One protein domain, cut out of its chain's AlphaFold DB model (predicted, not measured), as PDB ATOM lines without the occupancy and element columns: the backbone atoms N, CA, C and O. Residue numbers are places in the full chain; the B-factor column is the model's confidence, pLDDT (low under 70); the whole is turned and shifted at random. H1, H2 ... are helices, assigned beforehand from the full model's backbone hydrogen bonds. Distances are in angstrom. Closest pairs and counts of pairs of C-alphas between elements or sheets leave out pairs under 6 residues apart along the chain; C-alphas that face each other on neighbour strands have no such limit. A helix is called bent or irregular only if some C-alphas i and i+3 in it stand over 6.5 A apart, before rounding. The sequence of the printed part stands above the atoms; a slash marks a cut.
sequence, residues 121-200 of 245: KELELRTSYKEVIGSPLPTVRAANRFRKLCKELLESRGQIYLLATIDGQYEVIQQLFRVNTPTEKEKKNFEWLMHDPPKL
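Overview. This is residues 121 to 200 of the 245 residues of an uncharacterized protein of Bacillus nealsonii AAU1 (UniProt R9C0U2). Two helices, H1 and H2, form a splayed helical hairpin on one side of a compact domain, and two shorter helices, H4 and H5, set about perpendicular to each other, cover it from the other side. H5 reaches from the end of H1 across to H2, H4 reaches back to H1 with its last residues, and the short H3 makes the turn between H2 and H4. The printed part has 80 residues with five named helices, H1 to H5 in order along the chain, and no named strand; the class is all helix. It is compact, with a radius of gyration of the C-alphas of 11.2 A, and its rounded outline spans 30 by 23 by 22 A.

Along the chain. H1 is residues 121 to 134, 18.6 A long from its first C-alpha at (-17.653, -23.266, 6.760). It is only just irregular: C-alphas 127 and 130 are 6.9 A apart. H2, the longest helix, is residues 140 to 156, 24.4 A long, beginning at C-alpha 140 at (-27.232, -6.820, 8.715). H3 is residues 160 to 164, 7.7 A long. H4 is residues 166 to 177, 16.1 A long. H5 is residues 184 to 195, 16.3 A long, ending at C-alpha 195 at (-33.241, -16.279, 18.746).

Arrangement. The helix packing is mostly crossed: of the 5 pairs that touch and have a tilt, 0 are at a shallow tilt. H1 and H2, a helical hairpin, touch at a steep tilt of 41 degrees, opposite ways; their closest C-alphas, those of Val 132 and Ala 143, are 5.7 A apart. H2 and H3 are close but not clearly touching, with the closest C-alphas, those of Leu 154 and Ile 160, 5.0 A apart. H3 and H4 touch only at the corner by their link, with the closest C-alphas, those of Leu 162 and Gly 168, 4.1 A apart. H4 touches H1 with residues 176 to 177 alone, at a steep tilt of 64 degrees, opposite ways; the closest C-alphas are those of Phe 177 and Arg 126, 5.3 A apart. H4 and H5 touch, about perpendicular at 77 degrees, with the closest C-alphas, those of Tyr 170 and Lys 187, 6.9 A apart. H5 touches H1 with residues 186 to 190 alone; the closest C-alphas are those of Glu 186 and Ile 133, 5.6 A apart. H5 only just touches H2, with 3 pairs of C-alphas within 8 A, the closest those of Met 194 and Arg 147 at 6.7 A. H2 and H4 are near each other, while H1 and H3 are apart. Every O i to N i+4 pair is within hydrogen-bond range in H2, H4 and H5, against 8 of 10 in H1 and 0 of 1 in H3, where 2 of 2 O i to N i+3 pairs are within range.

Size, cuts and confidence. The two C-alphas farthest apart, those of Pro 136 and Gly 158, are 30.7 A apart. The printed part has no cut. No link is long: those from H1 to H2, H2 to H3 and H3 to H4 are tight, and that from H4 to H5 is short. The mean pLDDT of the printed part is 92.7, and no printed residue is under 70.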
ATOM      1  N   LYS A 121     -16.624 -24.044   6.045       93.62
ATOM      2  CA  LYS A 121     -17.653 -23.266   6.760       93.62
ATOM      3  C   LYS A 121     -17.193 -22.847   8.152       93.62
ATOM      4  O   LYS A 121     -17.442 -21.717   8.562       93.62
ATOM      5  N   GLU A 122     -16.533 -23.743   8.879       92.94
ATOM      6  CA  GLU A 122     -16.007 -23.462  10.213       92.94
ATOM      7  C   GLU A 122     -14.933 -22.366  10.184       92.94
ATOM      8  O   GLU A 122     -14.976 -21.444  10.997       92.94
ATOM      9  N   LEU A 123     -14.011 -22.407   9.218       90.19
ATOM     10  CA  LEU A 123     -13.007 -21.359   9.027       90.19
ATOM     11  C   LEU A 123     -13.653 -20.011   8.681       90.19
ATOM     12  O   LEU A 123     -13.301 -18.995   9.276       90.19
ATOM     13  N   GLU A 124     -14.637 -19.991   7.779       92.44
ATOM     14  CA  GLU A 124     -15.369 -18.766   7.434       92.44
ATOM     15  C   GLU A 124     -16.081 -18.163   8.657       92.44
ATOM     16  O   GLU A 124     -16.029 -16.952   8.901       92.44
ATOM     17  N   LEU A 125     -16.717 -19.016   9.458       94.62
ATOM     18  CA  LEU A 125     -17.370 -18.645  10.708       94.62
ATOM     19  C   LEU A 125     -16.376 -18.089  11.734       94.62
ATOM     20  O   LEU A 125     -16.645 -17.061  12.351       94.62
ATOM     21  N   ARG A 126     -15.198 -18.702  11.884       91.75
ATOM     22  CA  ARG A 126     -14.135 -18.199  12.769       91.75
ATOM     23  C   ARG A 126     -13.638 -16.822  12.342       91.75
ATOM     24  O   ARG A 126     -13.531 -15.929  13.179       91.75
ATOM     25  N   THR A 127     -13.390 -16.619  11.051       91.44
ATOM     26  CA  THR A 127     -12.925 -15.327  10.524       91.44
ATOM     27  C   THR A 127     -13.975 -14.231  10.718       91.44
ATOM     28  O   THR A 127     -13.647 -13.114  11.118       91.44
ATOM     29  N   SER A 128     -15.253 -14.553  10.504       94.25
ATOM     30  CA  SER A 128     -16.363 -13.603  10.657       94.25
ATOM     31  C   SER A 128     -16.829 -13.403  12.107       94.25
ATOM     32  O   SER A 128     -17.557 -12.449  12.384       94.25
ATOM     33  N   TYR A 129     -16.376 -14.226  13.060       94.75
ATOM     34  CA  TYR A 129     -16.773 -14.136  14.470       94.75
ATOM     35  C   TYR A 129     -16.501 -12.751  15.069       94.75
ATOM     36  O   TYR A 129     -17.391 -12.146  15.667       94.75
ATOM     37  N   LYS A 130     -15.295 -12.201  14.873       91.69
ATOM     38  CA  LYS A 130     -14.945 -10.871  15.407       91.69
ATOM     39  C   LYS A 130     -15.780  -9.758  14.771       91.69
ATOM     40  O   LYS A 130     -16.171  -8.826  15.466       91.69
ATOM     41  N   GLU A 131     -16.078  -9.871  13.477       93.00
ATOM     42  CA  GLU A 131     -16.903  -8.901  12.748       93.00
ATOM     43  C   GLU A 131     -18.360  -8.919  13.228       93.00
ATOM     44  O   GLU A 131     -18.987  -7.866  13.316       93.00
ATOM     45  N   VAL A 132     -18.898 -10.101  13.545       93.50
ATOM     46  CA  VAL A 132     -20.326 -10.272  13.842       93.50
ATOM     47  C   VAL A 132     -20.637 -10.233  15.335       93.50
ATOM     48  O   VAL A 132     -21.557  -9.532  15.748       93.50
ATOM     49  N   ILE A 133     -19.890 -10.980  16.144       93.75
ATOM     50  CA  ILE A 133     -20.155 -11.165  17.577       93.75
ATOM     51  C   ILE A 133     -19.325 -10.196  18.425       93.75
ATOM     52  O   ILE A 133     -19.856  -9.591  19.359       93.75
ATOM     53  N   GLY A 134     -18.045 -10.020  18.080       89.19
ATOM     54  CA  GLY A 134     -17.131  -9.129  18.806       89.19
ATOM     55  C   GLY A 134     -17.374  -7.638  18.535       89.19
ATOM     56  O   GLY A 134     -17.155  -6.794  19.409       89.19
ATOM     57  N   SER A 135     -17.855  -7.298  17.338       88.81
ATOM     58  CA  SER A 135     -18.140  -5.919  16.940       88.81
ATOM     59  C   SER A 135     -19.353  -5.347  17.686       88.81
ATOM     60  O   SER A 135     -20.343  -6.046  17.902       88.81
ATOM     61  N   PRO A 136     -19.340  -4.054  18.061       84.50
ATOM     62  CA  PRO A 136     -20.513  -3.406  18.638       84.50
ATOM     63  C   PRO A 136     -21.676  -3.244  17.647       84.50
ATOM     64  O   PRO A 136     -22.811  -3.134  18.098       84.50
ATOM     65  N   LEU A 137     -21.402  -3.179  16.338       91.50
ATOM     66  CA  LEU A 137     -22.397  -2.895  15.296       91.50
ATOM     67  C   LEU A 137     -22.080  -3.666  14.002       91.50
ATOM     68  O   LEU A 137     -21.581  -3.071  13.044       91.50
ATOM     69  N   PRO A 138     -22.344  -4.982  13.934       93.88
ATOM     70  CA  PRO A 138     -22.232  -5.733  12.689       93.88
ATOM     71  C   PRO A 138     -23.191  -5.229  11.604       93.88
ATOM     72  O   PRO A 138     -24.264  -4.686  11.881       93.88
ATOM     73  N   THR A 139     -22.837  -5.457  10.339       93.50
ATOM     74  CA  THR A 139     -23.770  -5.222   9.229       93.50
ATOM     75  C   THR A 139     -24.875  -6.278   9.231       93.50
ATOM     76  O   THR A 139     -24.645  -7.448   9.552       93.50
ATOM     77  N   VAL A 140     -26.086  -5.893   8.816       92.00
ATOM     78  CA  VAL A 140     -27.232  -6.820   8.715       92.00
ATOM     79  C   VAL A 140     -26.899  -8.004   7.803       92.00
ATOM     80  O   VAL A 140     -27.287  -9.142   8.072       92.00
ATOM     81  N   ARG A 141     -26.154  -7.754   6.720       92.06
ATOM     82  CA  ARG A 141     -25.739  -8.798   5.785       92.06
ATOM     83  C   ARG A 141     -24.754  -9.784   6.413       92.06
ATOM     84  O   ARG A 141     -24.947 -10.987   6.235       92.06
ATOM     85  N   ALA A 142     -23.736  -9.300   7.128       93.25
ATOM     86  CA  ALA A 142     -22.761 -10.160   7.799       93.25
ATOM     87  C   ALA A 142     -23.433 -11.012   8.882       93.25
ATOM     88  O   ALA A 142     -23.277 -12.230   8.877       93.25
ATOM     89  N   ALA A 143     -24.279 -10.400   9.718       94.69
ATOM     90  CA  ALA A 143     -25.037 -11.100  10.752       94.69
ATOM     91  C   ALA A 143     -25.918 -12.222  10.170       94.69
ATOM     92  O   ALA A 143     -25.859 -13.367  10.617       94.69
ATOM     93  N   ASN A 144     -26.686 -11.937   9.113       94.81
ATOM     94  CA  ASN A 144     -27.541 -12.946   8.481       94.81
ATOM     95  C   ASN A 144     -26.743 -14.075   7.814       94.81
ATOM     96  O   ASN A 144     -27.141 -15.238   7.908       94.81
ATOM     97  N   ARG A 145     -25.624 -13.754   7.150       95.56
ATOM     98  CA  ARG A 145     -24.731 -14.758   6.551       95.56
ATOM     99  C   ARG A 145     -24.145 -15.669   7.627       95.56
ATOM    100  O   ARG A 145     -24.243 -16.884   7.496       95.56
ATOM    101  N   PHE A 146     -23.618 -15.086   8.700       96.06
ATOM    102  CA  PHE A 146     -23.060 -15.812   9.839       96.06
ATOM    103  C   PHE A 146     -24.092 -16.744  10.475       96.06
ATOM    104  O   PHE A 146     -23.844 -17.936  10.633       96.06
ATOM    105  N   ARG A 147     -25.292 -16.226  10.768       95.94
ATOM    106  CA  ARG A 147     -26.393 -17.013  11.336       95.94
ATOM    107  C   ARG A 147     -26.749 -18.205  10.451       95.94
ATOM    108  O   ARG A 147     -26.919 -19.310  10.957       95.94
ATOM    109  N   LYS A 148     -26.863 -17.984   9.138       96.38
ATOM    110  CA  LYS A 148     -27.177 -19.040   8.170       96.38
ATOM    111  C   LYS A 148     -26.096 -20.122   8.159       96.38
ATOM    112  O   LYS A 148     -26.426 -21.291   8.296       96.38
ATOM    113  N   LEU A 149     -24.825 -19.734   8.055       95.75
ATOM    114  CA  LEU A 149     -23.705 -20.679   8.031       95.75
ATOM    115  C   LEU A 149     -23.594 -21.484   9.327       95.75
ATOM    116  O   LEU A 149     -23.376 -22.690   9.273       95.75
ATOM    117  N   CYS A 150     -23.785 -20.835  10.477       96.00
ATOM    118  CA  CYS A 150     -23.759 -21.499  11.776       96.00
ATOM    119  C   CYS A 150     -24.869 -22.552  11.884       96.00
ATOM    120  O   CYS A 150     -24.594 -23.685  12.269       96.00
ATOM    121  N   LYS A 151     -26.097 -22.221  11.460       96.00
ATOM    122  CA  LYS A 151     -27.200 -23.191  11.413       96.00
ATOM    123  C   LYS A 151     -26.904 -24.354  10.478       96.00
ATOM    124  O   LYS A 151     -27.017 -25.493  10.903       96.00
ATOM    125  N   GLU A 152     -26.463 -24.081   9.252       95.56
ATOM    126  CA  GLU A 152     -26.141 -25.140   8.291       95.56
ATOM    127  C   GLU A 152     -25.035 -26.082   8.795       95.56
ATOM    128  O   GLU A 152     -25.087 -27.279   8.531       95.56
ATOM    129  N   LEU A 153     -24.026 -25.553   9.499       95.25
ATOM    130  CA  LEU A 153     -22.945 -26.357  10.076       95.25
ATOM    131  C   LEU A 153     -23.435 -27.214  11.252       95.25
ATOM    132  O   LEU A 153     -23.066 -28.378  11.370       95.25
ATOM    133  N   LEU A 154     -24.273 -26.657  12.126       94.81
ATOM    134  CA  LEU A 154     -24.837 -27.409  13.247       94.81
ATOM    135  C   LEU A 154     -25.853 -28.455  12.778       94.81
ATOM    136  O   LEU A 154     -25.916 -29.537  13.354       94.81
ATOM    137  N   GLU A 155     -26.614 -28.171  11.723       95.19
ATOM    138  CA  GLU A 155     -27.503 -29.141  11.077       95.19
ATOM    139  C   GLU A 155     -26.716 -30.304  10.471       95.19
ATOM    140  O   GLU A 155     -27.076 -31.452  10.721       95.19
ATOM    141  N   SER A 156     -25.610 -30.041   9.757       91.38
ATOM    142  CA  SER A 156     -24.787 -31.117   9.180       91.38
ATOM    143  C   SER A 156     -24.164 -32.022  10.246       91.38
ATOM    144  O   SER A 156     -23.993 -33.215  10.013       91.38
ATOM    145  N   ARG A 157     -23.898 -31.477  11.439       91.94
ATOM    146  CA  ARG A 157     -23.391 -32.219  12.605       91.94
ATOM    147  C   ARG A 157     -24.479 -32.877  13.457       91.94
ATOM    148  O   ARG A 157     -24.149 -33.568  14.415       91.94
ATOM    149  N   GLY A 158     -25.763 -32.636  13.177       92.75
ATOM    150  CA  GLY A 158     -26.863 -33.081  14.042       92.75
ATOM    151  C   GLY A 158     -26.892 -32.393  15.419       92.75
ATOM    152  O   GLY A 158     -27.501 -32.901  16.355       92.75
ATOM    153  N   GLN A 159     -26.246 -31.234  15.553       94.94
ATOM    154  CA  GLN A 159     -26.069 -30.472  16.795       94.94
ATOM    155  C   GLN A 159     -26.983 -29.238  16.888       94.94
ATOM    156  O   GLN A 159     -26.785 -28.371  17.735       94.94
ATOM    157  N   ILE A 160     -28.008 -29.132  16.037       94.94
ATOM    158  CA  ILE A 160     -28.922 -27.976  16.032       94.94
ATOM    159  C   ILE A 160     -29.618 -27.749  17.385       94.94
ATOM    160  O   ILE A 160     -29.938 -26.613  17.733       94.94
ATOM    161  N   TYR A 161     -29.803 -28.812  18.174       94.38
ATOM    162  CA  TYR A 161     -30.396 -28.746  19.509       94.38
ATOM    163  C   TYR A 161     -29.593 -27.863  20.477       94.38
ATOM    164  O   TYR A 161     -30.186 -27.278  21.382       94.38
ATOM    165  N   LEU A 162     -28.280 -27.700  20.262       94.44
ATOM    166  CA  LEU A 162     -27.435 -26.837  21.090       94.44
ATOM    167  C   LEU A 162     -27.885 -25.376  21.032       94.44
ATOM    168  O   LEU A 162     -27.751 -24.655  22.013       94.44
ATOM    169  N   LEU A 163     -28.494 -24.943  19.925       94.19
ATOM    170  CA  LEU A 163     -29.021 -23.585  19.829       94.19
ATOM    171  C   LEU A 163     -30.209 -23.352  20.764       94.19
ATOM    172  O   LEU A 163     -30.439 -22.217  21.146       94.19
ATOM    173  N   ALA A 164     -30.960 -24.384  21.161       92.75
ATOM    174  CA  ALA A 164     -32.174 -24.209  21.958       92.75
ATOM    175  C   ALA A 164     -31.911 -23.787  23.415       92.75
ATOM    176  O   ALA A 164     -32.817 -23.271  24.067       92.75
ATOM    177  N   THR A 165     -30.700 -24.012  23.928       93.94
ATOM    178  CA  THR A 165     -30.335 -23.748  25.326       93.94
ATOM    179  C   THR A 165     -29.197 -22.738  25.409       93.94
ATOM    180  O   THR A 165     -28.348 -22.676  24.523       93.94
ATOM    181  N   ILE A 166     -29.160 -21.948  26.485       90.19
ATOM    182  CA  ILE A 166     -28.085 -20.965  26.709       90.19
ATOM    183  C   ILE A 166     -26.734 -21.680  26.871       90.19
ATOM    184  O   ILE A 166     -25.734 -21.251  26.296       90.19
ATOM    185  N   ASP A 167     -26.716 -22.803  27.590       92.06
ATOM    186  CA  ASP A 167     -25.502 -23.600  27.797       92.06
ATOM    187  C   ASP A 167     -25.002 -24.223  26.488       92.06
ATOM    188  O   ASP A 167     -23.809 -24.164  26.194       92.06
ATOM    189  N   GLY A 168     -25.908 -24.730  25.646       93.06
ATOM    190  CA  GLY A 168     -25.545 -25.247  24.327       93.06
ATOM    191  C   GLY A 168     -25.007 -24.157  23.396       93.06
ATOM    192  O   GLY A 168     -24.040 -24.382  22.675       93.06
ATOM    193  N   GLN A 169     -25.550 -22.938  23.445       92.75
ATOM    194  CA  GLN A 169     -24.984 -21.805  22.703       92.75
ATOM    195  C   GLN A 169     -23.574 -21.458  23.182       92.75
ATOM    196  O   GLN A 169     -22.703 -21.146  22.370       92.75
ATOM    197  N   TYR A 170     -23.333 -21.522  24.491       91.25
ATOM    198  CA  TYR A 170     -22.004 -21.317  25.053       91.25
ATOM    199  C   TYR A 170     -21.021 -22.399  24.590       91.25
ATOM    200  O   TYR A 170     -19.915 -22.069  24.162       91.25
ATOM    201  N   GLU A 171     -21.447 -23.661  24.582       93.00
ATOM    202  CA  GLU A 171     -20.666 -24.780  24.055       93.00
ATOM    203  C   GLU A 171     -20.312 -24.574  22.575       93.00
ATOM    204  O   GLU A 171     -19.151 -24.708  22.186       93.00
ATOM    205  N   VAL A 172     -21.284 -24.145  21.761       93.44
ATOM    206  CA  VAL A 172     -21.065 -23.792  20.352       93.44
ATOM    207  C   VAL A 172     -20.007 -22.697  20.227       93.44
ATOM    208  O   VAL A 172     -19.128 -22.797  19.367       93.44
ATOM    209  N   ILE A 173     -20.048 -21.672  21.088       92.12
ATOM    210  CA  ILE A 173     -19.071 -20.584  21.035       92.12
ATOM    211  C   ILE A 173     -17.655 -21.083  21.343       92.12
ATOM    212  O   ILE A 173     -16.707 -20.758  20.622       92.12
ATOM    213  N   GLN A 174     -17.512 -21.892  22.392       91.19
ATOM    214  CA  GLN A 174     -16.219 -22.422  22.814       91.19
ATOM    215  C   GLN A 174     -15.631 -23.386  21.780       91.19
ATOM    216  O   GLN A 174     -14.462 -23.254  21.412       91.19
ATOM    217  N   GLN A 175     -16.436 -24.325  21.276       89.81
ATOM    218  CA  GLN A 175     -15.973 -25.373  20.368       89.81
ATOM    219  C   GLN A 175     -15.710 -24.848  18.953       89.81
ATOM    220  O   GLN A 175     -14.628 -25.071  18.407       89.81
ATOM    221  N   LEU A 176     -16.666 -24.129  18.350       87.94
ATOM    222  CA  LEU A 176     -16.539 -23.697  16.952       87.94
ATOM    223  C   LEU A 176     -15.569 -22.529  16.792       87.94
ATOM    224  O   LEU A 176     -14.780 -22.505  15.843       87.94
ATOM    225  N   PHE A 177     -15.611 -21.556  17.705       86.19
ATOM    226  CA  PHE A 177     -14.827 -20.328  17.565       86.19
ATOM    227  C   PHE A 177     -13.521 -20.343  18.365       86.19
ATOM    228  O   PHE A 177     -12.750 -19.392  18.261       86.19
ATOM    229  N   ARG A 178     -13.240 -21.420  19.122       85.38
ATOM    230  CA  ARG A 178     -12.049 -21.569  19.984       85.38
ATOM    231  C   ARG A 178     -11.878 -20.411  20.976       85.38
ATOM    232  O   ARG A 178     -10.762 -19.995  21.284       85.38
ATOM    233  N   VAL A 179     -12.995 -19.874  21.465       85.56
ATOM    234  CA  VAL A 179     -13.016 -18.802  22.466       85.56
ATOM    235  C   VAL A 179     -13.240 -19.434  23.833       85.56
ATOM    236  O   VAL A 179     -14.362 -19.785  24.179       85.56
ATOM    237  N   ASN A 180     -12.176 -19.578  24.623       85.75
ATOM    238  CA  ASN A 180     -12.254 -20.260  25.922       85.75
ATOM    239  C   ASN A 180     -13.159 -19.519  26.923       85.75
ATOM    240  O   ASN A 180     -13.876 -20.150  27.699       85.75
ATOM    241  N   THR A 181     -13.146 -18.184  26.883       89.75
ATOM    242  CA  THR A 181     -13.862 -17.314  27.828       89.75
ATOM    243  C   THR A 181     -14.578 -16.177  27.088       89.75
ATOM    244  O   THR A 181     -14.078 -15.047  27.079       89.75
ATOM    245  N   PRO A 182     -15.721 -16.440  26.430       90.44
ATOM    246  CA  PRO A 182     -16.477 -15.386  25.770       90.44
ATOM    247  C   PRO A 182     -17.081 -14.450  26.818       90.44
ATOM    248  O   PRO A 182     -17.622 -14.878  27.844       90.44
ATOM    249  N   THR A 183     -16.981 -13.156  26.547       93.62
ATOM    250  CA  THR A 183     -17.530 -12.094  27.389       93.62
ATOM    251  C   THR A 183     -19.056 -12.184  27.449       93.62
ATOM    252  O   THR A 183     -19.705 -12.671  26.524       93.62
ATOM    253  N   GLU A 184     -19.672 -11.666  28.516       93.25
ATOM    254  CA  GLU A 184     -21.142 -11.638  28.635       93.25
ATOM    255  C   GLU A 184     -21.810 -10.930  27.450       93.25
ATOM    256  O   GLU A 184     -22.878 -11.334  26.990       93.25
ATOM    257  N   LYS A 185     -21.143  -9.906  26.906       93.31
ATOM    258  CA  LYS A 185     -21.589  -9.199  25.708       93.31
ATOM    259  C   LYS A 185     -21.611 -10.114  24.483       93.31
ATOM    260  O   LYS A 185     -22.590 -10.093  23.746       93.31
ATOM    261  N   GLU A 186     -20.568 -10.910  24.264       93.44
ATOM    262  CA  GLU A 186     -20.509 -11.858  23.143       93.44
ATOM    263  C   GLU A 186     -21.571 -12.949  23.274       93.44
ATOM    264  O   GLU A 186     -22.260 -13.240  22.297       93.44
ATOM    265  N   LYS A 187     -21.769 -13.484  24.488       93.56
ATOM    266  CA  LYS A 187     -22.840 -14.453  24.772       93.56
ATOM    267  C   LYS A 187     -24.208 -13.877  24.406       93.56
ATOM    268  O   LYS A 187     -24.957 -14.490  23.653       93.56
ATOM    269  N   LYS A 188     -24.492 -12.655  24.863       94.00
ATOM    270  CA  LYS A 188     -25.756 -11.960  24.592       94.00
ATOM    271  C   LYS A 188     -25.941 -11.627  23.109       94.00
ATOM    272  O   LYS A 188     -27.033 -11.781  22.571       94.00
ATOM    273  N   ASN A 189     -24.879 -11.190  22.433       94.38
ATOM    274  CA  ASN A 189     -24.902 -10.928  20.994       94.38
ATOM    275  C   ASN A 189     -25.208 -12.206  20.204       94.38
ATOM    276  O   ASN A 189     -26.000 -12.168  19.264       94.38
ATOM    277  N   PHE A 190     -24.611 -13.335  20.586       95.00
ATOM    278  CA  PHE A 190     -24.873 -14.622  19.949       95.00
ATOM    279  C   PHE A 190     -26.307 -15.108  20.205       95.00
ATOM    280  O   PHE A 190     -26.989 -15.516  19.265       95.00
ATOM    281  N   GLU A 191     -26.800 -14.979  21.440       94.69
ATOM    282  CA  GLU A 191     -28.187 -15.287  21.808       94.69
ATOM    283  C   GLU A 191     -29.181 -14.482  20.957       94.69
ATOM    284  O   GLU A 191     -30.069 -15.049  20.310       94.69
ATOM    285  N   TRP A 192     -28.998 -13.157  20.887       95.00
ATOM    286  CA  TRP A 192     -29.802 -12.283  20.033       95.00
ATOM    287  C   TRP A 192     -29.702 -12.692  18.570       95.00
ATOM    288  O   TRP A 192     -30.720 -12.826  17.901       95.00
ATOM    289  N   LEU A 193     -28.504 -12.973  18.063       94.50
ATOM    290  CA  LEU A 193     -28.335 -13.391  16.676       94.50
ATOM    291  C   LEU A 193     -29.124 -14.671  16.348       94.50
ATOM    292  O   LEU A 193     -29.688 -14.787  15.254       94.50
ATOM    293  N   MET A 194     -29.187 -15.630  17.274       94.12
ATOM    294  CA  MET A 194     -29.835 -16.920  17.037       94.12
ATOM    295  C   MET A 194     -31.351 -16.882  17.253       94.12
ATOM    296  O   MET A 194     -32.080 -17.375  16.377       94.12
ATOM    297  N   HIS A 195     -31.830 -16.253  18.332       92.00
ATOM    298  CA  HIS A 195     -33.241 -16.279  18.746       92.00
ATOM    299  C   HIS A 195     -34.011 -15.000  18.451       92.00
ATOM    300  O   HIS A 195     -35.162 -15.078  18.025       92.00
ATOM    301  N   ASP A 196     -33.386 -13.838  18.631       91.88
ATOM    302  CA  ASP A 196     -34.054 -12.544  18.488       91.88
ATOM    303  C   ASP A 196     -33.215 -11.546  17.667       91.88
ATOM    304  O   ASP A 196     -32.705 -10.554  18.199       91.88
ATOM    305  N   PRO A 197     -33.039 -11.802  16.351       90.81
ATOM    306  CA  PRO A 197     -32.177 -10.985  15.499       90.81
ATOM    307  C   PRO A 197     -32.493  -9.480  15.517       90.81
ATOM    308  O   PRO A 197     -31.549  -8.696  15.429       90.81
ATOM    309  N   PRO A 198     -33.764  -9.033  15.637       90.88
ATOM    310  CA  PRO A 198     -34.090  -7.613  15.767       90.88
ATOM    311  C   PRO A 198     -33.453  -6.908  16.972       90.88
ATOM    312  O   PRO A 198     -33.280  -5.691  16.918       90.88
ATOM    313  N   LYS A 199     -33.116  -7.634  18.048       92.06
ATOM    314  CA  LYS A 199     -32.449  -7.067  19.233       92.06
ATOM    315  C   LYS A 199     -30.948  -6.874  19.051       92.06
ATOM    316  O   LYS A 199     -30.350  -6.116  19.813       92.06
ATOM    317  N   LEU A 200     -30.335  -7.527  18.061       91.44
ATOM    318  CA  LEU A 200     -28.916  -7.359  17.787       91.44
ATOM    319  C   LEU A 200     -28.662  -5.925  17.283       91.44
ATOM    320  O   LEU A 200     -29.260  -5.513  16.283       91.44
TER     321      LEU A 200